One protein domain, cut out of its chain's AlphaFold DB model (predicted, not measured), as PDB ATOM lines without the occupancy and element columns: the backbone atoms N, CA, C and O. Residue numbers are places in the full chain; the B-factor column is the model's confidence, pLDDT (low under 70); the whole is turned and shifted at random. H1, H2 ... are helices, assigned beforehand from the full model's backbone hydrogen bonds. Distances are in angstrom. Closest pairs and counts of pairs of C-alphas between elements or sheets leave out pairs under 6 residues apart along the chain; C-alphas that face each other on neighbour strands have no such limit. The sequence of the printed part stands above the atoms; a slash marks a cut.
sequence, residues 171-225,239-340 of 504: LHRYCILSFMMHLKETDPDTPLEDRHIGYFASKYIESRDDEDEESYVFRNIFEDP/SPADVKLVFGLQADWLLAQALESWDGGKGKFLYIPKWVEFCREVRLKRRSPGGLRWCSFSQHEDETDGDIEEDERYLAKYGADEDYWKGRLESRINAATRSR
ATOM      1  N   LEU A 171     -13.771  41.074 -35.557       82.62
ATOM      2  CA  LEU A 171     -13.561  39.640 -35.788       82.62
ATOM      3  C   LEU A 171     -14.180  38.783 -34.676       82.62
ATOM      4  O   LEU A 171     -14.916  37.842 -34.966       82.62
ATOM      5  N   HIS A 172     -13.964  39.151 -33.410       82.00
ATOM      6  CA  HIS A 172     -14.554  38.443 -32.271       82.00
ATOM      7  C   HIS A 172     -16.091  38.473 -32.296       82.00
ATOM      8  O   HIS A 172     -16.730  37.441 -32.098       82.00
ATOM      9  N   ARG A 173     -16.694  39.639 -32.555       87.00
ATOM     10  CA  ARG A 173     -18.152  39.822 -32.649       87.00
ATOM     11  C   ARG A 173     -18.764  38.897 -33.696       87.00
ATOM     12  O   ARG A 173     -19.752  38.223 -33.409       87.00
ATOM     13  N   TYR A 174     -18.147  38.815 -34.875       83.69
ATOM     14  CA  TYR A 174     -18.634  37.972 -35.966       83.69
ATOM     15  C   TYR A 174     -18.413  36.478 -35.728       83.69
ATOM     16  O   TYR A 174     -19.308  35.702 -36.062       83.69
ATOM     17  N   CYS A 175     -17.309  36.072 -35.087       81.12
ATOM     18  CA  CYS A 175     -17.143  34.691 -34.617       81.12
ATOM     19  C   CYS A 175     -18.295  34.287 -33.687       81.12
ATOM     20  O   CYS A 175     -18.950  33.269 -33.902       81.12
ATOM     21  N   ILE A 176     -18.559  35.102 -32.657       87.19
ATOM     22  CA  ILE A 176     -19.599  34.814 -31.661       87.19
ATOM     23  C   ILE A 176     -20.979  34.775 -32.325       87.19
ATOM     24  O   ILE A 176     -21.752  33.848 -32.092       87.19
ATOM     25  N   LEU A 177     -21.287  35.753 -33.181       87.31
ATOM     26  CA  LEU A 177     -22.554  35.793 -33.905       87.31
ATOM     27  C   LEU A 177     -22.740  34.560 -34.795       87.31
ATOM     28  O   LEU A 177     -23.822  33.977 -34.792       87.31
ATOM     29  N   SER A 178     -21.704  34.163 -35.541       81.88
ATOM     30  CA  SER A 178     -21.735  32.972 -36.395       81.88
ATOM     31  C   SER A 178     -22.057  31.723 -35.576       81.88
ATOM     32  O   SER A 178     -22.996  31.004 -35.912       81.88
ATOM     33  N   PHE A 179     -21.391  31.538 -34.435       85.25
ATOM     34  CA  PHE A 179     -21.671  30.436 -33.517       85.25
ATOM     35  C   PHE A 179     -23.118  30.440 -32.994       85.25
ATOM     36  O   PHE A 179     -23.794  29.413 -33.003       85.25
ATOM     37  N   MET A 180     -23.645  31.595 -32.582       89.44
ATOM     38  CA  MET A 180     -25.031  31.691 -32.100       89.44
ATOM     39  C   MET A 180     -26.063  31.402 -33.197       89.44
ATOM     40  O   MET A 180     -27.119  30.827 -32.923       89.44
ATOM     41  N   MET A 181     -25.772  31.813 -34.432       84.94
ATOM     42  CA  MET A 181     -26.606  31.517 -35.597       84.94
ATOM     43  C   MET A 181     -26.550  30.034 -35.959       84.94
ATOM     44  O   MET A 181     -27.601  29.444 -36.186       84.94
ATOM     45  N   HIS A 182     -25.365  29.428 -35.913       82.88
ATOM     46  CA  HIS A 182     -25.191  27.993 -36.102       82.88
ATOM     47  C   HIS A 182     -26.030  27.200 -35.094       82.88
ATOM     48  O   HIS A 182     -26.856  26.391 -35.500       82.88
ATOM     49  N   LEU A 183     -25.944  27.513 -33.794       87.75
ATOM     50  CA  LEU A 183     -26.774  26.860 -32.772       87.75
ATOM     51  C   LEU A 183     -28.272  27.049 -32.997       87.75
ATOM     52  O   LEU A 183     -29.073  26.201 -32.622       87.75
ATOM     53  N   LYS A 184     -28.688  28.172 -33.585       86.94
ATOM     54  CA  LYS A 184     -30.096  28.374 -33.921       86.94
ATOM     55  C   LYS A 184     -30.570  27.429 -35.022       86.94
ATOM     56  O   LYS A 184     -31.754  27.097 -35.031       86.94
ATOM     57  N   GLU A 185     -29.681  27.048 -35.927       85.31
ATOM     58  CA  GLU A 185     -29.957  26.152 -37.045       85.31
ATOM     59  C   GLU A 185     -29.819  24.680 -36.634       85.31
ATOM     60  O   GLU A 185     -30.653  23.870 -37.031       85.31
ATOM     61  N   THR A 186     -28.828  24.346 -35.801       85.31
ATOM     62  CA  THR A 186     -28.538  22.966 -35.377       85.31
ATOM     63  C   THR A 186     -29.279  22.517 -34.121       85.31
ATOM     64  O   THR A 186     -29.537  21.328 -33.970       85.31
ATOM     65  N   ASP A 187     -29.696  23.446 -33.257       92.06
ATOM     66  CA  ASP A 187     -30.532  23.186 -32.080       92.06
ATOM     67  C   ASP A 187     -31.817  24.046 -32.142       92.06
ATOM     68  O   ASP A 187     -31.984  25.034 -31.411       92.06
ATOM     69  N   PRO A 188     -32.740  23.745 -33.081       93.44
ATOM     70  CA  PRO A 188     -33.993  24.484 -33.223       93.44
ATOM     71  C   PRO A 188     -35.000  24.161 -32.108       93.44
ATOM     72  O   PRO A 188     -35.873  24.986 -31.834       93.44
ATOM     73  N   ASP A 189     -34.871  22.998 -31.463       94.81
ATOM     74  CA  ASP A 189     -35.808  22.509 -30.447       94.81
ATOM     75  C   ASP A 189     -35.664  23.241 -29.111       94.81
ATOM     76  O   ASP A 189     -36.651  23.383 -28.384       94.81
ATOM     77  N   THR A 190     -34.470  23.758 -28.796       94.69
ATOM     78  CA  THR A 190     -34.272  24.586 -27.604       94.69
ATOM     79  C   THR A 190     -35.067  25.897 -27.723       94.69
ATOM     80  O   THR A 190     -34.751  26.724 -28.597       94.69
ATOM     81  N   PRO A 191     -36.062  26.143 -26.840       94.44
ATOM     82  CA  PRO A 191     -36.866  27.360 -26.856       94.44
ATOM     83  C   PRO A 191     -36.005  28.612 -26.733       94.44
ATOM     84  O   PRO A 191     -34.981  28.612 -26.050       94.44
ATOM     85  N   LEU A 192     -36.436  29.710 -27.358       93.06
ATOM     86  CA  LEU A 192     -35.673  30.959 -27.349       93.06
ATOM     87  C   LEU A 192     -35.380  31.419 -25.915       93.06
ATOM     88  O   LEU A 192     -34.261  31.827 -25.624       93.06
ATOM     89  N   GLU A 193     -36.356  31.290 -25.016       94.56
ATOM     90  CA  GLU A 193     -36.281  31.653 -23.599       94.56
ATOM     91  C   GLU A 193     -35.157  30.935 -22.841       94.56
ATOM     92  O   GLU A 193     -34.645  31.477 -21.856       94.56
ATOM     93  N   ASP A 194     -34.764  29.743 -23.288       94.81
ATOM     94  CA  ASP A 194     -33.730  28.920 -22.658       94.81
ATOM     95  C   ASP A 194     -32.332  29.207 -23.231       94.81
ATOM     96  O   ASP A 194     -31.322  28.852 -22.624       94.81
ATOM     97  N   ARG A 195     -32.243  29.973 -24.328       92.56
ATOM     98  CA  ARG A 195     -30.985  30.422 -24.947       92.56
ATOM     99  C   ARG A 195     -30.387  31.621 -24.206       92.56
ATOM    100  O   ARG A 195     -30.273  32.726 -24.736       92.56
ATOM    101  N   HIS A 196     -30.045  31.417 -22.939       94.50
ATOM    102  CA  HIS A 196     -29.341  32.389 -22.099       94.50
ATOM    103  C   HIS A 196     -27.818  32.194 -22.159       94.50
ATOM    104  O   HIS A 196     -27.325  31.224 -22.726       94.50
ATOM    105  N   ILE A 197     -27.040  33.070 -21.512       95.25
ATOM    106  CA  ILE A 197     -25.568  32.980 -21.543       95.25
ATOM    107  C   ILE A 197     -25.030  31.612 -21.087       95.25
ATOM    108  O   ILE A 197     -24.110  31.075 -21.691       95.25
ATOM    109  N   GLY A 198     -25.628  31.014 -20.049       95.50
ATOM    110  CA  GLY A 198     -25.296  29.648 -19.624       95.50
ATOM    111  C   GLY A 198     -25.463  28.592 -20.726       95.50
ATOM    112  O   GLY A 198     -24.576  27.767 -20.876       95.50
ATOM    113  N   TYR A 199     -26.532  28.663 -21.530       95.69
ATOM    114  CA  TYR A 199     -26.750  27.766 -22.667       95.69
ATOM    115  C   TYR A 199     -25.643  27.922 -23.714       95.69
ATOM    116  O   TYR A 199     -25.014  26.936 -24.081       95.69
ATOM    117  N   PHE A 200     -25.340  29.157 -24.132       94.31
ATOM    118  CA  PHE A 200     -24.275  29.399 -25.114       94.31
ATOM    119  C   PHE A 200     -22.904  28.950 -24.607       94.31
ATOM    120  O   PHE A 200     -22.126  28.395 -25.375       94.31
ATOM    121  N   ALA A 201     -22.618  29.157 -23.319       93.56
ATOM    122  CA  ALA A 201     -21.367  28.721 -22.716       93.56
ATOM    123  C   ALA A 201     -21.231  27.194 -22.694       93.56
ATOM    124  O   ALA A 201     -20.180  26.682 -23.071       93.56
ATOM    125  N   SER A 202     -22.286  26.474 -22.298       94.19
ATOM    126  CA  SER A 202     -22.293  25.007 -22.323       94.19
ATOM    127  C   SER A 202     -22.156  24.475 -23.744       94.19
ATOM    128  O   SER A 202     -21.264  23.675 -24.000       94.19
ATOM    129  N   LYS A 203     -22.951  24.993 -24.689       92.81
ATOM    130  CA  LYS A 203     -22.905  24.570 -26.094       92.81
ATOM    131  C   LYS A 203     -21.553  24.810 -26.747       92.81
ATOM    132  O   LYS A 203     -21.130  24.006 -27.562       92.81
ATOM    133  N   TYR A 204     -20.873  25.888 -26.371       89.12
ATOM    134  CA  TYR A 204     -19.542  26.182 -26.882       89.12
ATOM    135  C   TYR A 204     -18.499  25.169 -26.395       89.12
ATOM    136  O   TYR A 204     -17.580  24.810 -27.124       89.12
ATOM    137  N   ILE A 205     -18.623  24.732 -25.139       88.94
ATOM    138  CA  ILE A 205     -17.742  23.716 -24.561       88.94
ATOM    139  C   ILE A 205     -18.054  22.345 -25.168       88.94
ATOM    140  O   ILE A 205     -17.121  21.636 -25.521       88.94
ATOM    141  N   GLU A 206     -19.337  22.009 -25.336       87.81
ATOM    142  CA  GLU A 206     -19.799  20.774 -25.988       87.81
ATOM    143  C   GLU A 206     -19.284  20.670 -27.432       87.81
ATOM    144  O   GLU A 206     -18.687  19.662 -27.792       87.81
ATOM    145  N   SER A 207     -19.420  21.731 -28.237       79.62
ATOM    146  CA  SER A 207     -18.998  21.745 -29.650       79.62
ATOM    147  C   SER A 207     -17.479  21.715 -29.854       79.62
ATOM    148  O   SER A 207     -17.005  21.824 -30.982       79.62
ATOM    149  N   ARG A 208     -16.702  21.667 -28.768       72.69
ATOM    150  CA  ARG A 208     -15.236  21.599 -28.785       72.69
ATOM    151  C   ARG A 208     -14.682  20.197 -28.757       72.69
ATOM    152  O   ARG A 208     -13.519  20.001 -29.100       72.69
ATOM    153  N   ASP A 209     -15.504  19.244 -28.360       64.44
ATOM    154  CA  ASP A 209     -15.127  17.844 -28.422       64.44
ATOM    155  C   ASP A 209     -15.406  17.253 -29.821       64.44
ATOM    156  O   ASP A 209     -15.002  16.125 -30.099       64.44
ATOM    157  N   ASP A 210     -16.013  18.035 -30.728       59.56
ATOM    158  CA  ASP A 210     -16.173  17.694 -32.140       59.56
ATOM    159  C   ASP A 210     -14.857  17.931 -32.908       59.56
ATOM    160  O   ASP A 210     -14.266  19.010 -32.862       59.56
ATOM    161  N   GLU A 211     -14.392  16.936 -33.673       56.22
ATOM    162  CA  GLU A 211     -13.162  17.015 -34.492       56.22
ATOM    163  C   GLU A 211     -13.212  18.084 -35.608       56.22
ATOM    164  O   GLU A 211     -12.247  18.243 -36.360       56.22
ATOM    165  N   ASP A 212     -14.315  18.825 -35.737       56.16
ATOM    166  CA  ASP A 212     -14.465  19.875 -36.734       56.16
ATOM    167  C   ASP A 212     -13.562  21.074 -36.402       56.16
ATOM    168  O   ASP A 212     -13.829  21.900 -35.524       56.16
ATOM    169  N   GLU A 213     -12.448  21.165 -37.129       50.84
ATOM    170  CA  GLU A 213     -11.440  22.210 -36.979       50.84
ATOM    171  C   GLU A 213     -11.986  23.635 -37.210       50.84
ATOM    172  O   GLU A 213     -11.318  24.612 -36.840       50.84
ATOM    173  N   GLU A 214     -13.158  23.795 -37.829       50.69
ATOM    174  CA  GLU A 214     -13.674  25.094 -38.271       50.69
ATOM    175  C   GLU A 214     -14.594  25.806 -37.253       50.69
ATOM    176  O   GLU A 214     -14.906  26.979 -37.451       50.69
ATOM    177  N   SER A 215     -14.977  25.183 -36.127       49.41
ATOM    178  CA  SER A 215     -16.100  25.666 -35.288       49.41
ATOM    179  C   SER A 215     -15.774  26.729 -34.208       49.41
ATOM    180  O   SER A 215     -16.656  27.196 -33.479       49.41
ATOM    181  N   TYR A 216     -14.517  27.160 -34.059       57.28
ATOM    182  CA  TYR A 216     -14.071  27.733 -32.781       57.28
ATOM    183  C   TYR A 216     -14.054  29.264 -32.680       57.28
ATOM    184  O   TYR A 216     -13.118  29.925 -33.121       57.28
ATOM    185  N   VAL A 217     -14.999  29.812 -31.902       57.31
ATOM    186  CA  VAL A 217     -15.009  31.213 -31.412       57.31
ATOM    187  C   VAL A 217     -13.700  31.620 -30.705       57.31
ATOM    188  O   VAL A 217     -13.319  32.787 -30.760       57.31
ATOM    189  N   PHE A 218     -13.000  30.673 -30.064       54.81
ATOM    190  CA  PHE A 218     -11.739  30.895 -29.339       54.81
ATOM    191  C   PHE A 218     -10.479  30.478 -30.098       54.81
ATOM    192  O   PHE A 218      -9.395  30.560 -29.516       54.81
ATOM    193  N   ARG A 219     -10.568  30.060 -31.371       59.97
ATOM    194  CA  ARG A 219      -9.354  29.997 -32.190       59.97
ATOM    195  C   ARG A 219      -8.897  31.429 -32.403       59.97
ATOM    196  O   ARG A 219      -9.472  32.180 -33.195       59.97
ATOM    197  N   ASN A 220      -7.922  31.852 -31.612       54.28
ATOM    198  CA  ASN A 220      -7.336  33.157 -31.785       54.28
ATOM    199  C   ASN A 220      -6.580  33.092 -33.109       54.28
ATOM    200  O   ASN A 220      -5.482  32.539 -33.180       54.28
ATOM    201  N   ILE A 221      -7.182  33.666 -34.154       49.59
ATOM    202  CA  ILE A 221      -6.631  33.735 -35.517       49.59
ATOM    203  C   ILE A 221      -5.178  34.263 -35.489       49.59
ATOM    204  O   ILE A 221      -4.396  33.989 -36.396       49.59
ATOM    205  N   PHE A 222      -4.797  34.984 -34.429       46.47
ATOM    206  CA  PHE A 222      -3.472  35.561 -34.234       46.47
ATOM    207  C   PHE A 222      -2.500  34.734 -33.370       46.47
ATOM    208  O   PHE A 222      -1.305  35.033 -33.393       46.47
ATOM    209  N   GLU A 223      -2.957  33.734 -32.610       52.91
ATOM    210  CA  GLU A 223      -2.116  32.987 -31.650       52.91
ATOM    211  C   GLU A 223      -2.064  31.477 -31.886       52.91
ATOM    212  O   GLU A 223      -1.156  30.826 -31.359       52.91
ATOM    213  N   ASP A 224      -2.970  30.911 -32.685       52.00
ATOM    214  CA  ASP A 224      -2.934  29.474 -32.926       52.00
ATOM    215  C   ASP A 224      -1.708  29.055 -33.750       52.00
ATOM    216  O   ASP A 224      -1.262  29.764 -34.665       52.00
ATOM    217  N   PRO A 225      -1.121  27.885 -33.433       47.66
ATOM    218  CA  PRO A 225      -0.017  27.354 -34.205       47.66
ATOM    219  C   PRO A 225      -0.448  27.153 -35.669       47.66
ATOM    220  O   PRO A 225      -1.601  26.817 -35.945       47.66
ATOM    221  N   SER A 239     -12.652  27.263 -19.354       88.44
ATOM    222  CA  SER A 239     -13.690  27.240 -18.331       88.44
ATOM    223  C   SER A 239     -14.977  27.903 -18.846       88.44
ATOM    224  O   SER A 239     -14.917  28.820 -19.671       88.44
ATOM    225  N   PRO A 240     -16.163  27.556 -18.309       90.00
ATOM    226  CA  PRO A 240     -17.392  28.297 -18.603       90.00
ATOM    227  C   PRO A 240     -17.289  29.798 -18.300       90.00
ATOM    228  O   PRO A 240     -18.003  30.597 -18.905       90.00
ATOM    229  N   ALA A 241     -16.421  30.198 -17.364       89.38
ATOM    230  CA  ALA A 241     -16.176  31.602 -17.055       89.38
ATOM    231  C   ALA A 241     -15.458  32.326 -18.204       89.38
ATOM    232  O   ALA A 241     -15.858  33.439 -18.544       89.38
ATOM    233  N   ASP A 242     -14.482  31.682 -18.852       86.25
ATOM    234  CA  ASP A 242     -13.781  32.233 -20.021       86.25
ATOM    235  C   ASP A 242     -14.733  32.423 -21.208       86.25
ATOM    236  O   ASP A 242     -14.690  33.440 -21.902       86.25
ATOM    237  N   VAL A 243     -15.661  31.480 -21.402       89.62
ATOM    238  CA  VAL A 243     -16.704  31.602 -22.429       89.62
ATOM    239  C   VAL A 243     -17.622  32.779 -22.133       89.62
ATOM    240  O   VAL A 243     -17.776  33.681 -22.958       89.62
ATOM    241  N   LYS A 244     -18.177  32.828 -20.918       91.12
ATOM    242  CA  LYS A 244     -19.040  33.932 -20.469       91.12
ATOM    243  C   LYS A 244     -18.368  35.288 -20.601       91.12
ATOM    244  O   LYS A 244     -19.030  36.266 -20.928       91.12
ATOM    245  N   LEU A 245     -17.067  35.342 -20.356       88.00
ATOM    246  CA  LEU A 245     -16.263  36.538 -20.491       88.00
ATOM    247  C   LEU A 245     -16.221  37.035 -21.936       88.00
ATOM    248  O   LEU A 245     -16.555  38.192 -22.167       88.00
ATOM    249  N   VAL A 246     -15.891  36.183 -22.909       88.25
ATOM    250  CA  VAL A 246     -15.826  36.591 -24.326       88.25
ATOM    251  C   VAL A 246     -17.179  37.066 -24.848       88.25
ATOM    252  O   VAL A 246     -17.251  38.108 -25.501       88.25
ATOM    253  N   PHE A 247     -18.259  36.372 -24.495       93.06
ATOM    254  CA  PHE A 247     -19.613  36.842 -24.790       93.06
ATOM    255  C   PHE A 247     -19.933  38.150 -24.066       93.06
ATOM    256  O   PHE A 247     -20.501  39.060 -24.662       93.06
ATOM    257  N   GLY A 248     -19.537  38.268 -22.799       92.81
ATOM    258  CA  GLY A 248     -19.708  39.469 -21.992       92.81
ATOM    259  C   GLY A 248     -19.014  40.682 -22.604       92.81
ATOM    260  O   GLY A 248     -19.585  41.769 -22.618       92.81
ATOM    261  N   LEU A 249     -17.821  40.518 -23.181       88.88
ATOM    262  CA  LEU A 249     -17.109  41.597 -23.875       88.88
ATOM    263  C   LEU A 249     -17.926  42.195 -25.021       88.88
ATOM    264  O   LEU A 249     -17.878  43.404 -25.233       88.88
ATOM    265  N   GLN A 250     -18.708  41.361 -25.709       92.81
ATOM    266  CA  GLN A 250     -19.489  41.743 -26.883       92.81
ATOM    267  C   GLN A 250     -21.005  41.781 -26.619       92.81
ATOM    268  O   GLN A 250     -21.780  41.867 -27.569       92.81
ATOM    269  N   ALA A 251     -21.445  41.728 -25.356       95.00
ATOM    270  CA  ALA A 251     -22.853  41.531 -25.000       95.00
ATOM    271  C   ALA A 251     -23.770  42.633 -25.553       95.00
ATOM    272  O   ALA A 251     -24.791  42.319 -26.166       95.00
ATOM    273  N   ASP A 252     -23.372  43.901 -25.400       94.56
ATOM    274  CA  ASP A 252     -24.127  45.057 -25.904       94.56
ATOM    275  C   ASP A 252     -24.190  45.085 -27.433       94.56
ATOM    276  O   ASP A 252     -25.236  45.363 -28.015       94.56
ATOM    277  N   TRP A 253     -23.087  44.736 -28.099       93.81
ATOM    278  CA  TRP A 253     -23.055  44.650 -29.556       93.81
ATOM    279  C   TRP A 253     -23.981  43.542 -30.072       93.81
ATOM    280  O   TRP A 253     -24.767  43.761 -30.995       93.81
ATOM    281  N   LEU A 254     -23.944  42.361 -29.445       94.19
ATOM    282  CA  LEU A 254     -24.811  41.231 -29.794       94.19
ATOM    283  C   LEU A 254     -26.288  41.574 -29.577       94.19
ATOM    284  O   LEU A 254     -27.131  41.197 -30.395       94.19
ATOM    285  N   LEU A 255     -26.597  42.328 -28.517       95.88
ATOM    286  CA  LEU A 255     -27.936  42.851 -28.260       95.88
ATOM    287  C   LEU A 255     -28.390  43.787 -29.386       95.88
ATOM    288  O   LEU A 255     -29.452  43.564 -29.969       95.88
ATOM    289  N   ALA A 256     -27.575  44.788 -29.735       94.38
ATOM    290  CA  ALA A 256     -27.862  45.713 -30.830       94.38
ATOM    291  C   ALA A 256     -28.102  44.964 -32.156       94.38
ATOM    292  O   ALA A 256     -29.083  45.219 -32.860       94.38
ATOM    293  N   GLN A 257     -27.259  43.973 -32.459       92.19
ATOM    294  CA  GLN A 257     -27.357  43.165 -33.673       92.19
ATOM    295  C   GLN A 257     -28.630  42.306 -33.698       92.19
ATOM    296  O   GLN A 257     -29.287  42.192 -34.740       92.19
ATOM    297  N   ALA A 258     -29.016  41.707 -32.569       92.31
ATOM    298  CA  ALA A 258     -30.250  40.930 -32.458       92.31
ATOM    299  C   ALA A 258     -31.499  41.804 -32.617       92.31
ATOM    300  O   ALA A 258     -32.440  41.403 -33.306       92.31
ATOM    301  N   LEU A 259     -31.500  43.006 -32.030       93.94
ATOM    302  CA  LEU A 259     -32.598  43.969 -32.147       93.94
ATOM    303  C   LEU A 259     -32.802  44.429 -33.595       93.94
ATOM    304  O   LEU A 259     -33.939  44.429 -34.075       93.94
ATOM    305  N   GLU A 260     -31.714  44.765 -34.290       90.88
ATOM    306  CA  GLU A 260     -31.762  45.222 -35.683       90.88
ATOM    307  C   GLU A 260     -32.223  44.112 -36.631       90.88
ATOM    308  O   GLU A 260     -33.102  44.299 -37.471       90.88
ATOM    309  N   SER A 261     -31.669  42.911 -36.472       85.56
ATOM    310  CA  SER A 261     -31.949  41.787 -37.369       85.56
ATOM    311  C   SER A 261     -33.263  41.054 -37.063       85.56
ATOM    312  O   SER A 261     -33.601  40.075 -37.743       85.56
ATOM    313  N   TRP A 262     -34.026  41.501 -36.061       86.31
ATOM    314  CA  TRP A 262     -35.211  40.802 -35.565       86.31
ATOM    315  C   TRP A 262     -36.338  40.688 -36.593       86.31
ATOM    316  O   TRP A 262     -36.908  39.606 -36.754       86.31
ATOM    317  N   ASP A 263     -36.666  41.778 -37.297       81.38
ATOM    318  CA  ASP A 263     -37.810  41.807 -38.227       81.38
ATOM    319  C   ASP A 263     -37.632  40.834 -39.399       81.38
ATOM    320  O   ASP A 263     -38.601  40.265 -39.893       81.38
ATOM    321  N   GLY A 264     -36.384  40.556 -39.786       77.81
ATOM    322  CA  GLY A 264     -36.051  39.559 -40.804       77.81
ATOM    323  C   GLY A 264     -36.005  38.117 -40.290       77.81
ATOM    324  O   GLY A 264     -35.483  37.250 -40.989       77.81
ATOM    325  N   GLY A 265     -36.426  37.850 -39.048       78.69
ATOM    326  CA  GLY A 265     -36.352  36.536 -38.399       78.69
ATOM    327  C   GLY A 265     -34.932  36.075 -38.049       78.69
ATOM    328  O   GLY A 265     -34.767  35.148 -37.253       78.69
ATOM    329  N   LYS A 266     -33.901  36.733 -38.589       76.62
ATOM    330  CA  LYS A 266     -32.488  36.462 -38.313       76.62
ATOM    331  C   LYS A 266     -32.164  36.699 -36.844       76.62
ATOM    332  O   LYS A 266     -31.655  35.775 -36.228       76.62
ATOM    333  N   GLY A 267     -32.611  37.814 -36.267       73.88
ATOM    334  CA  GLY A 267     -32.348  38.224 -34.879       73.88
ATOM    335  C   GLY A 267     -32.973  37.366 -33.780       73.88
ATOM    336  O   GLY A 267     -32.696  37.574 -32.603       73.88
ATOM    337  N   LYS A 268     -33.778  36.356 -34.134       87.38
ATOM    338  CA  LYS A 268     -34.363  35.392 -33.187       87.38
ATOM    339  C   LYS A 268     -33.353  34.323 -32.734       87.38
ATOM    340  O   LYS A 268     -33.671  33.138 -32.742       87.38
ATOM    341  N   PHE A 269     -32.124  34.727 -32.425       89.00
ATOM    342  CA  PHE A 269     -31.103  33.881 -31.794       89.00
ATOM    343  C   PHE A 269     -30.922  34.215 -30.304       89.00
ATOM    344  O   PHE A 269     -30.334  33.419 -29.583       89.00
ATOM    345  N   LEU A 270     -31.468  35.345 -29.830       92.19
ATOM    346  CA  LEU A 270     -31.398  35.795 -28.437       92.19
ATOM    347  C   LEU A 270     -32.775  36.009 -27.811       92.19
ATOM    348  O   LEU A 270     -33.661  36.618 -28.417       92.19
ATOM    349  N   TYR A 271     -32.928  35.594 -26.551       94.50
ATOM    350  CA  TYR A 271     -34.039  36.045 -25.718       94.50
ATOM    351  C   TYR A 271     -33.717  37.401 -25.094       94.50
ATOM    352  O   TYR A 271     -33.009  37.490 -24.089       94.50
ATOM    353  N   ILE A 272     -34.256  38.455 -25.709       95.25
ATOM    354  CA  ILE A 272     -33.928  39.852 -25.398       95.25
ATOM    355  C   ILE A 272     -34.013  40.179 -23.893       95.25
ATOM    356  O   ILE A 272     -33.035  40.722 -23.390       95.25
ATOM    357  N   PRO A 273     -35.071  39.812 -23.133       96.19
ATOM    358  CA  PRO A 273     -35.146  40.166 -21.711       96.19
ATOM    359  C   PRO A 273     -33.988  39.615 -20.861       96.19
ATOM    360  O   PRO A 273     -33.330  40.380 -20.165       96.19
ATOM    361  N   LYS A 274     -33.670  38.314 -20.970       95.69
ATOM    362  CA  LYS A 274     -32.541  37.718 -20.222       95.69
ATOM    363  C   LYS A 274     -31.189  38.245 -20.703       95.69
ATOM    364  O   LYS A 274     -30.233  38.284 -19.936       95.69
ATOM    365  N   TRP A 275     -31.079  38.616 -21.980       96.62
ATOM    366  CA  TRP A 275     -29.831  39.166 -22.502       96.62
ATOM    367  C   TRP A 275     -29.577  40.593 -22.008       96.62
ATOM    368  O   TRP A 275     -28.443  40.923 -21.689       96.62
ATOM    369  N   VAL A 276     -30.626  41.410 -21.867       96.81
ATOM    370  CA  VAL A 276     -30.542  42.728 -21.218       96.81
ATOM    371  C   VAL A 276     -30.076  42.588 -19.765       96.81
ATOM    372  O   VAL A 276     -29.156  43.288 -19.351       96.81
ATOM    373  N   GLU A 277     -30.636  41.636 -19.008       96.19
ATOM    374  CA  GLU A 277     -30.162  41.318 -17.649       96.19
ATOM    375  C   GLU A 277     -28.667  40.960 -17.643       96.19
ATOM    376  O   GLU A 277     -27.906  41.474 -16.821       96.19
ATOM    377  N   PHE A 278     -28.224  40.143 -18.603       96.06
ATOM    378  CA  PHE A 278     -26.815  39.786 -18.757       96.06
ATOM    379  C   PHE A 278     -25.927  40.993 -19.109       96.06
ATOM    380  O   PHE A 278     -24.864  41.151 -18.509       96.06
ATOM    381  N   CYS A 279     -26.353  41.881 -20.014       95.62
ATOM    382  CA  CYS A 279     -25.631  43.123 -20.312       95.62
ATOM    383  C   CYS A 279     -25.433  43.972 -19.048       95.62
ATOM    384  O   CYS A 279     -24.319  44.412 -18.760       95.62
ATOM    385  N   ARG A 280     -26.491  44.150 -18.249       95.12
ATOM    386  CA  ARG A 280     -26.434  44.904 -16.988       95.12
ATOM    387  C   ARG A 280     -25.505  44.244 -15.968       95.12
ATOM    388  O   ARG A 280     -24.703  44.938 -15.346       95.12
ATOM    389  N   GLU A 281     -25.542  42.915 -15.842       93.44
ATOM    390  CA  GLU A 281     -24.610  42.153 -14.996       93.44
ATOM    391  C   GLU A 281     -23.150  42.393 -15.413       93.44
ATOM    392  O   GLU A 281     -22.284  42.632 -14.565       93.44
ATOM    393  N   VAL A 282     -22.869  42.358 -16.718       91.69
ATOM    394  CA  VAL A 282     -21.529  42.597 -17.267       91.69
ATOM    395  C   VAL A 282     -21.051  44.013 -16.949       91.69
ATOM    396  O   VAL A 282     -19.943  44.164 -16.432       91.69
ATOM    397  N   ARG A 283     -21.873  45.038 -17.202       90.62
ATOM    398  CA  ARG A 283     -21.546  46.445 -16.903       90.62
ATOM    399  C   ARG A 283     -21.297  46.661 -15.408       90.62
ATOM    400  O   ARG A 283     -20.299  47.271 -15.026       90.62
ATOM    401  N   LEU A 284     -22.149  46.095 -14.546       89.38
ATOM    402  CA  LEU A 284     -21.975  46.147 -13.091       89.38
ATOM    403  C   LEU A 284     -20.638  45.529 -12.662       89.38
ATOM    404  O   LEU A 284     -19.914  46.107 -11.851       89.38
ATOM    405  N   LYS A 285     -20.282  44.373 -13.227       87.06
ATOM    406  CA  LYS A 285     -19.005  43.714 -12.939       87.06
ATOM    407  C   LYS A 285     -17.808  44.523 -13.431       87.06
ATOM    408  O   LYS A 285     -16.852  44.652 -12.671       87.06
ATOM    409  N   ARG A 286     -17.859  45.113 -14.633       84.31
ATOM    410  CA  ARG A 286     -16.790  45.985 -15.165       84.31
ATOM    411  C   ARG A 286     -16.507  47.182 -14.254       84.31
ATOM    412  O   ARG A 286     -15.348  47.531 -14.065       84.31
ATOM    413  N   ARG A 287     -17.549  47.751 -13.639       83.69
ATOM    414  CA  ARG A 287     -17.443  48.857 -12.669       83.69
ATOM    415  C   ARG A 287     -16.963  48.431 -11.284       83.69
ATOM    416  O   ARG A 287     -16.533  49.272 -10.497       83.69
ATOM    417  N   SER A 288     -17.060  47.146 -10.951       83.25
ATOM    418  CA  SER A 288     -16.620  46.656  -9.649       83.25
ATOM    419  C   SER A 288     -15.082  46.670  -9.552       83.25
ATOM    420  O   SER A 288     -14.416  46.379 -10.543       83.25
ATOM    421  N   PRO A 289     -14.482  46.928  -8.373       75.81
ATOM    422  CA  PRO A 289     -13.019  46.951  -8.211       75.81
ATOM    423  C   PRO A 289     -12.310  45.639  -8.585       75.81
ATOM    424  O   PRO A 289     -11.118  45.636  -8.864       75.81
ATOM    425  N   GLY A 290     -13.039  44.517  -8.583       71.00
ATOM    426  CA  GLY A 290     -12.534  43.214  -9.026       71.00
ATOM    427  C   GLY A 290     -12.686  42.964 -10.529       71.00
ATOM    428  O   GLY A 290     -12.420  41.847 -10.972       71.00
ATOM    429  N   GLY A 291     -13.168  43.958 -11.283       71.12
ATOM    430  CA  GLY A 291     -13.559  43.842 -12.681       71.12
ATOM    431  C   GLY A 291     -14.569  42.720 -12.915       71.12
ATOM    432  O   GLY A 291     -15.271  42.239 -12.015       71.12
ATOM    433  N   LEU A 292     -14.603  42.227 -14.149       63.41
ATOM    434  CA  LEU A 292     -15.126  40.893 -14.393       63.41
ATOM    435  C   LEU A 292     -14.184  39.932 -13.661       63.41
ATOM    436  O   LEU A 292     -13.149  39.579 -14.208       63.41
ATOM    437  N   ARG A 293     -14.539  39.475 -12.448       60.59
ATOM    438  CA  ARG A 293     -13.803  38.461 -11.645       60.59
ATOM    439  C   ARG A 293     -13.477  37.149 -12.397       60.59
ATOM    440  O   ARG A 293     -12.987  36.198 -11.803       60.59
ATOM    441  N   TRP A 294     -13.820  37.077 -13.678       56.47
ATOM    442  CA  TRP A 294     -13.527  36.024 -14.630       56.47
ATOM    443  C   TRP A 294     -12.136  36.183 -15.283       56.47
ATOM    444  O   TRP A 294     -11.583  35.152 -15.628       56.47
ATOM    445  N   CYS A 295     -11.554  37.397 -15.407       49.34
ATOM    446  CA  CYS A 295     -10.131  37.684 -15.739       49.34
ATOM    447  C   CYS A 295      -9.818  39.204 -15.708       49.34
ATOM    448  O   CYS A 295     -10.719  40.035 -15.803       49.34
ATOM    449  N   SER A 296      -8.533  39.583 -15.646       46.19
ATOM    450  CA  SER A 296      -8.076  40.988 -15.699       46.19
ATOM    451  C   SER A 296      -8.218  41.571 -17.117       46.19
ATOM    452  O   SER A 296      -7.654  41.014 -18.056       46.19
ATOM    453  N   PHE A 297      -8.942  42.688 -17.290       54.19
ATOM    454  CA  PHE A 297      -9.112  43.364 -18.590       54.19
ATOM    455  C   PHE A 297      -8.464  44.743 -18.620       54.19
ATOM    456  O   PHE A 297      -8.642  45.536 -17.704       54.19
ATOM    457  N   SER A 298      -7.767  45.032 -19.723       46.97
ATOM    458  CA  SER A 298      -7.178  46.340 -20.044       46.97
ATOM    459  C   SER A 298      -8.005  47.162 -21.043       46.97
ATOM    460  O   SER A 298      -7.644  48.298 -21.350       46.97
ATOM    461  N   GLN A 299      -9.118  46.623 -21.561       54.25
ATOM    462  CA  GLN A 299     -10.036  47.381 -22.414       54.25
ATOM    463  C   GLN A 299     -10.954  48.245 -21.545       54.25
ATOM    464  O   GLN A 299     -12.087  47.878 -21.247       54.25
ATOM    465  N   HIS A 300     -10.439  49.398 -21.128       49.62
ATOM    466  CA  HIS A 300     -11.262  50.498 -20.647       49.62
ATOM    467  C   HIS A 300     -11.915  51.160 -21.868       49.62
ATOM    468  O   HIS A 300     -11.371  52.105 -22.432       49.62
ATOM    469  N   GLU A 301     -13.052  50.636 -22.333       57.09
ATOM    470  CA  GLU A 301     -14.014  51.549 -22.962       57.09
ATOM    471  C   GLU A 301     -14.430  52.540 -21.858       57.09
ATOM    472  O   GLU A 301     -14.551  52.126 -20.704       57.09
ATOM    473  N   ASP A 302     -14.548  53.836 -22.168       56.00
ATOM    474  CA  ASP A 302     -14.909  54.907 -21.218       56.00
ATOM    475  C   ASP A 302     -16.335  54.687 -20.656       56.00
ATOM    476  O   ASP A 302     -17.292  55.367 -21.012       56.00
ATOM    477  N   GLU A 303     -16.507  53.682 -19.797       61.94
ATOM    478  CA  GLU A 303     -17.781  53.244 -19.209       61.94
ATOM    479  C   GLU A 303     -18.115  53.972 -17.900       61.94
ATOM    480  O   GLU A 303     -19.038  53.584 -17.171       61.94
ATOM    481  N   THR A 304     -17.347  55.010 -17.568       56.19
ATOM    482  CA  THR A 304     -17.377  55.645 -16.248       56.19
ATOM    483  C   THR A 304     -18.570  56.567 -16.025       56.19
ATOM    484  O   THR A 304     -18.905  56.793 -14.868       56.19
ATOM    485  N   ASP A 305     -19.270  57.015 -17.072       63.41
ATOM    486  CA  ASP A 305     -20.399  57.943 -16.929       63.41
ATOM    487  C   ASP A 305     -21.700  57.374 -17.516       63.41
ATOM    488  O   ASP A 305     -21.874  57.305 -18.732       63.41
ATOM    489  N   GLY A 306     -22.645  57.005 -16.643       75.94
ATOM    490  CA  GLY A 306     -24.031  56.670 -17.004       75.94
ATOM    491  C   GLY A 306     -24.695  55.687 -16.042       75.94
ATOM    492  O   GLY A 306     -23.999  54.927 -15.363       75.94
ATOM    493  N   ASP A 307     -26.025  55.681 -15.972       84.00
ATOM    494  CA  ASP A 307     -26.753  54.647 -15.228       84.00
ATOM    495  C   ASP A 307     -26.544  53.278 -15.910       84.00
ATOM    496  O   ASP A 307     -26.442  53.186 -17.131       84.00
ATOM    497  N   ILE A 308     -26.424  52.197 -15.136       83.75
ATOM    498  CA  ILE A 308     -26.313  50.829 -15.680       83.75
ATOM    499  C   ILE A 308     -27.604  50.446 -16.414       83.75
ATOM    500  O   ILE A 308     -27.554  49.648 -17.355       83.75
ATOM    501  N   GLU A 309     -28.733  51.020 -15.989       86.62
ATOM    502  CA  GLU A 309     -30.064  50.735 -16.522       86.62
ATOM    503  C   GLU A 309     -30.400  51.489 -17.821       86.62
ATOM    504  O   GLU A 309     -31.358  51.108 -18.492       86.62
ATOM    505  N   GLU A 310     -29.598  52.486 -18.221       90.31
ATOM    506  CA  GLU A 310     -29.737  53.241 -19.483       90.31
ATOM    507  C   GLU A 310     -29.275  52.405 -20.698       90.31
ATOM    508  O   GLU A 310     -28.297  52.733 -21.373       90.31
ATOM    509  N   ASP A 311     -29.945  51.284 -20.983       91.69
ATOM    510  CA  ASP A 311     -29.553  50.338 -22.039       91.69
ATOM    511  C   ASP A 311     -29.395  51.001 -23.418       91.69
ATOM    512  O   ASP A 311     -28.428  50.725 -24.129       91.69
ATOM    513  N   GLU A 312     -30.302  51.903 -23.789       92.50
ATOM    514  CA  GLU A 312     -30.297  52.637 -25.057       92.50
ATOM    515  C   GLU A 312     -29.021  53.458 -25.280       92.50
ATOM    516  O   GLU A 312     -28.503  53.506 -26.402       92.50
ATOM    517  N   ARG A 313     -28.461  54.027 -24.210       90.88
ATOM    518  CA  ARG A 313     -27.241  54.836 -24.254       90.88
ATOM    519  C   ARG A 313     -26.022  53.990 -24.602       90.88
ATOM    520  O   ARG A 313     -25.185  54.405 -25.405       90.88
ATOM    521  N   TYR A 314     -25.940  52.772 -24.066       90.19
ATOM    522  CA  TYR A 314     -24.871  51.830 -24.419       90.19
ATOM    523  C   TYR A 314     -24.996  51.317 -25.853       90.19
ATOM    524  O   TYR A 314     -23.977  51.005 -26.470       90.19
ATOM    525  N   LEU A 315     -26.213  51.234 -26.399       92.25
ATOM    526  CA  LEU A 315     -26.443  50.782 -27.773       92.25
ATOM    527  C   LEU A 315     -26.165  51.881 -28.811       92.25
ATOM    528  O   LEU A 315     -25.704  51.569 -29.912       92.25
ATOM    529  N   ALA A 316     -26.350  53.159 -28.459       90.38
ATOM    530  CA  ALA A 316     -26.130  54.302 -29.352       90.38
ATOM    531  C   ALA A 316     -24.703  54.367 -29.941       90.38
ATOM    532  O   ALA A 316     -24.504  54.859 -31.056       90.38
ATOM    533  N   LYS A 317     -23.695  53.799 -29.258       87.38
ATOM    534  CA  LYS A 317     -22.314  53.721 -29.777       87.38
ATOM    535  C   LYS A 317     -22.175  52.866 -31.045       87.38
ATOM    536  O   LYS A 317     -21.198  53.022 -31.772       87.38
ATOM    537  N   TYR A 318     -23.153  52.008 -31.342       88.94
ATOM    538  CA  TYR A 318     -23.175  51.148 -32.533       88.94
ATOM    539  C   TYR A 318     -23.992  51.729 -33.702       88.94
ATOM    540  O   TYR A 318     -24.235  51.040 -34.700       88.94
ATOM    541  N   GLY A 319     -24.402  52.996 -33.604       89.38
ATOM    542  CA  GLY A 319     -25.208  53.694 -34.605       89.38
ATOM    543  C   GLY A 319     -26.599  54.055 -34.096       89.38
ATOM    544  O   GLY A 319     -26.978  53.646 -33.008       89.38
ATOM    545  N   ALA A 320     -27.357  54.798 -34.908       90.06
ATOM    546  CA  ALA A 320     -28.643  55.405 -34.525       90.06
ATOM    547  C   ALA A 320     -28.586  56.251 -33.227       90.06
ATOM    548  O   ALA A 320     -27.515  56.482 -32.672       90.06
ATOM    549  N   ASP A 321     -29.720  56.817 -32.816       91.75
ATOM    550  CA  ASP A 321     -29.861  57.592 -31.578       91.75
ATOM    551  C   ASP A 321     -30.474  56.740 -30.450       91.75
ATOM    552  O   ASP A 321     -30.879  55.594 -30.657       91.75
ATOM    553  N   GLU A 322     -30.497  57.283 -29.232       92.75
ATOM    554  CA  GLU A 322     -31.037  56.597 -28.050       92.75
ATOM    555  C   GLU A 322     -32.532  56.280 -28.208       92.75
ATOM    556  O   GLU A 322     -32.959  55.163 -27.915       92.75
ATOM    557  N   ASP A 323     -33.313  57.208 -28.770       93.56
ATOM    558  CA  ASP A 323     -34.748  57.022 -29.017       93.56
ATOM    559  C   ASP A 323     -35.022  55.827 -29.945       93.56
ATOM    560  O   ASP A 323     -35.938  55.032 -29.699       93.56
ATOM    561  N   TYR A 324     -34.201  55.648 -30.985       94.06
ATOM    562  CA  TYR A 324     -34.265  54.483 -31.862       94.06
ATOM    563  C   TYR A 324     -34.089  53.176 -31.085       94.06
ATOM    564  O   TYR A 324     -34.904  52.253 -31.215       94.06
ATOM    565  N   TRP A 325     -33.035  53.083 -30.273       94.81
ATOM    566  CA  TRP A 325     -32.736  51.868 -29.515       94.81
ATOM    567  C   TRP A 325     -33.768  51.588 -28.435       94.81
ATOM    568  O   TRP A 325     -34.197  50.439 -28.296       94.81
ATOM    569  N   LYS A 326     -34.233  52.626 -27.743       95.88
ATOM    570  CA  LYS A 326     -35.306  52.536 -26.756       95.88
ATOM    571  C   LYS A 326     -36.582  51.971 -27.370       95.88
ATOM    572  O   LYS A 326     -37.108  50.968 -26.884       95.88
ATOM    573  N   GLY A 327     -37.025  52.519 -28.504       95.81
ATOM    574  CA  GLY A 327     -38.208  52.025 -29.212       95.81
ATOM    575  C   GLY A 327     -38.074  50.562 -29.657       95.81
ATOM    576  O   GLY A 327     -39.025  49.779 -29.547       95.81
ATOM    577  N   ARG A 328     -36.882  50.150 -30.116       95.50
ATOM    578  CA  ARG A 328     -36.589  48.746 -30.459       95.50
ATOM    579  C   ARG A 328     -36.644  47.840 -29.225       95.50
ATOM    580  O   ARG A 328     -37.315  46.808 -29.282       95.50
ATOM    581  N   LEU A 329     -35.978  48.211 -28.133       96.31
ATOM    582  CA  LEU A 329     -35.936  47.450 -26.880       96.31
ATOM    583  C   LEU A 329     -37.333  47.265 -26.283       96.31
ATOM    584  O   LEU A 329     -37.765  46.127 -26.082       96.31
ATOM    585  N   GLU A 330     -38.064  48.359 -26.066       96.12
ATOM    586  CA  GLU A 330     -39.407  48.339 -25.483       96.12
ATOM    587  C   GLU A 330     -40.360  47.483 -26.321       96.12
ATOM    588  O   GLU A 330     -41.091  46.652 -25.782       96.12
ATOM    589  N   SER A 331     -40.315  47.617 -27.651       95.44
ATOM    590  CA  SER A 331     -41.120  46.798 -28.563       95.44
ATOM    591  C   SER A 331     -40.864  45.299 -28.372       95.44
ATOM    592  O   SER A 331     -41.812  44.507 -28.315       95.44
ATOM    593  N   ARG A 332     -39.599  44.881 -28.212       94.88
ATOM    594  CA  ARG A 332     -39.247  43.459 -28.032       94.88
ATOM    595  C   ARG A 332     -39.539  42.937 -26.635       94.88
ATOM    596  O   ARG A 332     -40.058  41.827 -26.519       94.88
ATOM    597  N   ILE A 333     -39.270  43.720 -25.598       95.19
ATOM    598  CA  ILE A 333     -39.599  43.349 -24.216       95.19
ATOM    599  C   ILE A 333     -41.120  43.206 -24.070       95.19
ATOM    600  O   ILE A 333     -41.598  42.186 -23.569       95.19
ATOM    601  N   ASN A 334     -41.898  44.153 -24.601       94.94
ATOM    602  CA  ASN A 334     -43.361  44.096 -24.581       94.94
ATOM    603  C   ASN A 334     -43.919  42.919 -25.397       94.94
ATOM    604  O   ASN A 334     -44.911  42.303 -25.007       94.94
ATOM    605  N   ALA A 335     -43.289  42.564 -26.520       93.00
ATOM    606  CA  ALA A 335     -43.672  41.373 -27.275       93.00
ATOM    607  C   ALA A 335     -43.419  40.077 -26.477       93.00
ATOM    608  O   ALA A 335     -44.270  39.186 -26.471       93.00
ATOM    609  N   ALA A 336     -42.285  39.990 -25.772       92.00
ATOM    610  CA  ALA A 336     -41.914  38.832 -24.958       92.00
ATOM    611  C   ALA A 336     -42.762  38.680 -23.680       92.00
ATOM    612  O   ALA A 336     -42.965  37.565 -23.203       92.00
ATOM    613  N   THR A 337     -43.275  39.773 -23.111       91.44
ATOM    614  CA  THR A 337     -44.180  39.712 -21.949       91.44
ATOM    615  C   THR A 337     -45.592  39.298 -22.359       91.44
ATOM    616  O   THR A 337     -46.188  38.434 -21.713       91.44
ATOM    617  N   ARG A 338     -46.104  39.823 -23.482       91.75
ATOM    618  CA  ARG A 338     -47.433  39.470 -24.016       91.75
ATOM    619  C   ARG A 338     -47.556  37.999 -24.411       91.75
ATOM    620  O   ARG A 338     -48.626  37.414 -24.236       91.75
ATOM    621  N   SER A 339     -46.486  37.379 -24.913       85.75
ATOM    622  CA  SER A 339     -46.504  35.950 -25.259       85.75
ATOM    623  C   SER A 339     -46.683  35.045 -24.034       85.75
ATOM    624  O   SER A 339     -47.286  33.981 -24.149       85.75
ATOM    625  N   ARG A 340     -46.238  35.475 -22.842       82.19
ATOM    626  CA  ARG A 340     -46.364  34.698 -21.593       82.19
ATOM    627  C   ARG A 340     -47.768  34.747 -20.992       82.19
ATOM    628  O   ARG A 340     -48.155  33.799 -20.313       82.19
TER     629      ARG A 340
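What this domain is: This is residues 171 to 225 and 239 to 340 of the 504 residues of an uncharacterized protein of Auriculariopsis ampla (UniProt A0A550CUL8). The domain is a cluster of crossed helices in which the hairpin of H4 and H5 forms the middle, with the long H7 and the short H6 on one side of it and H1, H2 and H3 on the other. H7 crosses H4 and the beginning of H5, H6 folds back from H7, and the free loop of residues 209 to 214 sticks out. The printed part has 157 residues with seven named helices, H1 to H7 in chain order, and no named strand; its class is all helix. It is compact, with a radius of gyration of the C-alphas of 15.9 A and spans of 45 by 39 by 25 A.

Where its parts are: The longest helix, H7, is residues 322 to 340, 27.5 A from first to last C-alpha, and ends with C-alpha 340 at (-46.364, 34.698, -21.593). H6 is residues 311 to 316. H5, residues 272 to 287, is 22.7 A long and begins with C-alpha 272 at (-33.928, 39.852, -25.398). H4 is residues 251 to 260, H3 residues 240 to 249 and H2 residues 197 to 206. H1, residues 171 to 186, is 22.4 A long and begins with C-alpha 171 at (-13.561, 39.640, -35.788).

How they stand to each other: H7 touches H4, the hub, with residues 325 to 332 alone, about perpendicular at 81 degrees; their closest C-alphas, of Arg 328 and Leu 259, are 6.4 A apart. H6 and H7 are a hairpin, running opposite ways at a steep tilt of 44 degrees, with the C-alphas of Glu 312 and Glu 322 closest at 5.0 A. H6 also touches H4, closest at the C-alphas of Leu 315 and Ala 256, 6.1 A. H4 and H5 are a hairpin at a shallow tilt of 29 degrees, opposite ways; the closest C-alphas, of Ala 251 and Cys 279, are 5.7 A apart. H5 touches H7 with residues 272 to 273 alone, the C-alphas of Pro 273 and Ile 333 being closest at 6.0 A. H3 and H5 only just touch, with 3 pairs of C-alphas within 8 A, closest at Gly 248 and Val 282, 6.0 A. H2 touches H3 at a steep tilt of 56 degrees, closest at the C-alphas of Ala 201 and Val 243, 5.5 A. H1 only just touches H4, with 3 pairs within 8 A, closest at the C-alphas of Leu 177 and Leu 254, 7.2 A. H1 and H7 are apart. In H1 to H6 every O i to N i+4 pair is within hydrogen-bond range; in H7, 14 of 15 are.

The domain as a whole: The two C-alphas farthest apart, of Pro 225 and Arg 338, are 50.0 A apart. Residues 226 to 238 are not printed, and C-alphas 225 and 239 are 21.0 A apart across the cut. The links H4 to H5 and H5 to H6 are long, the latter with 23 residues. Mean pLDDT of the printed part is 82.7; residues 209 to 225 and 292 to 305 are under 70.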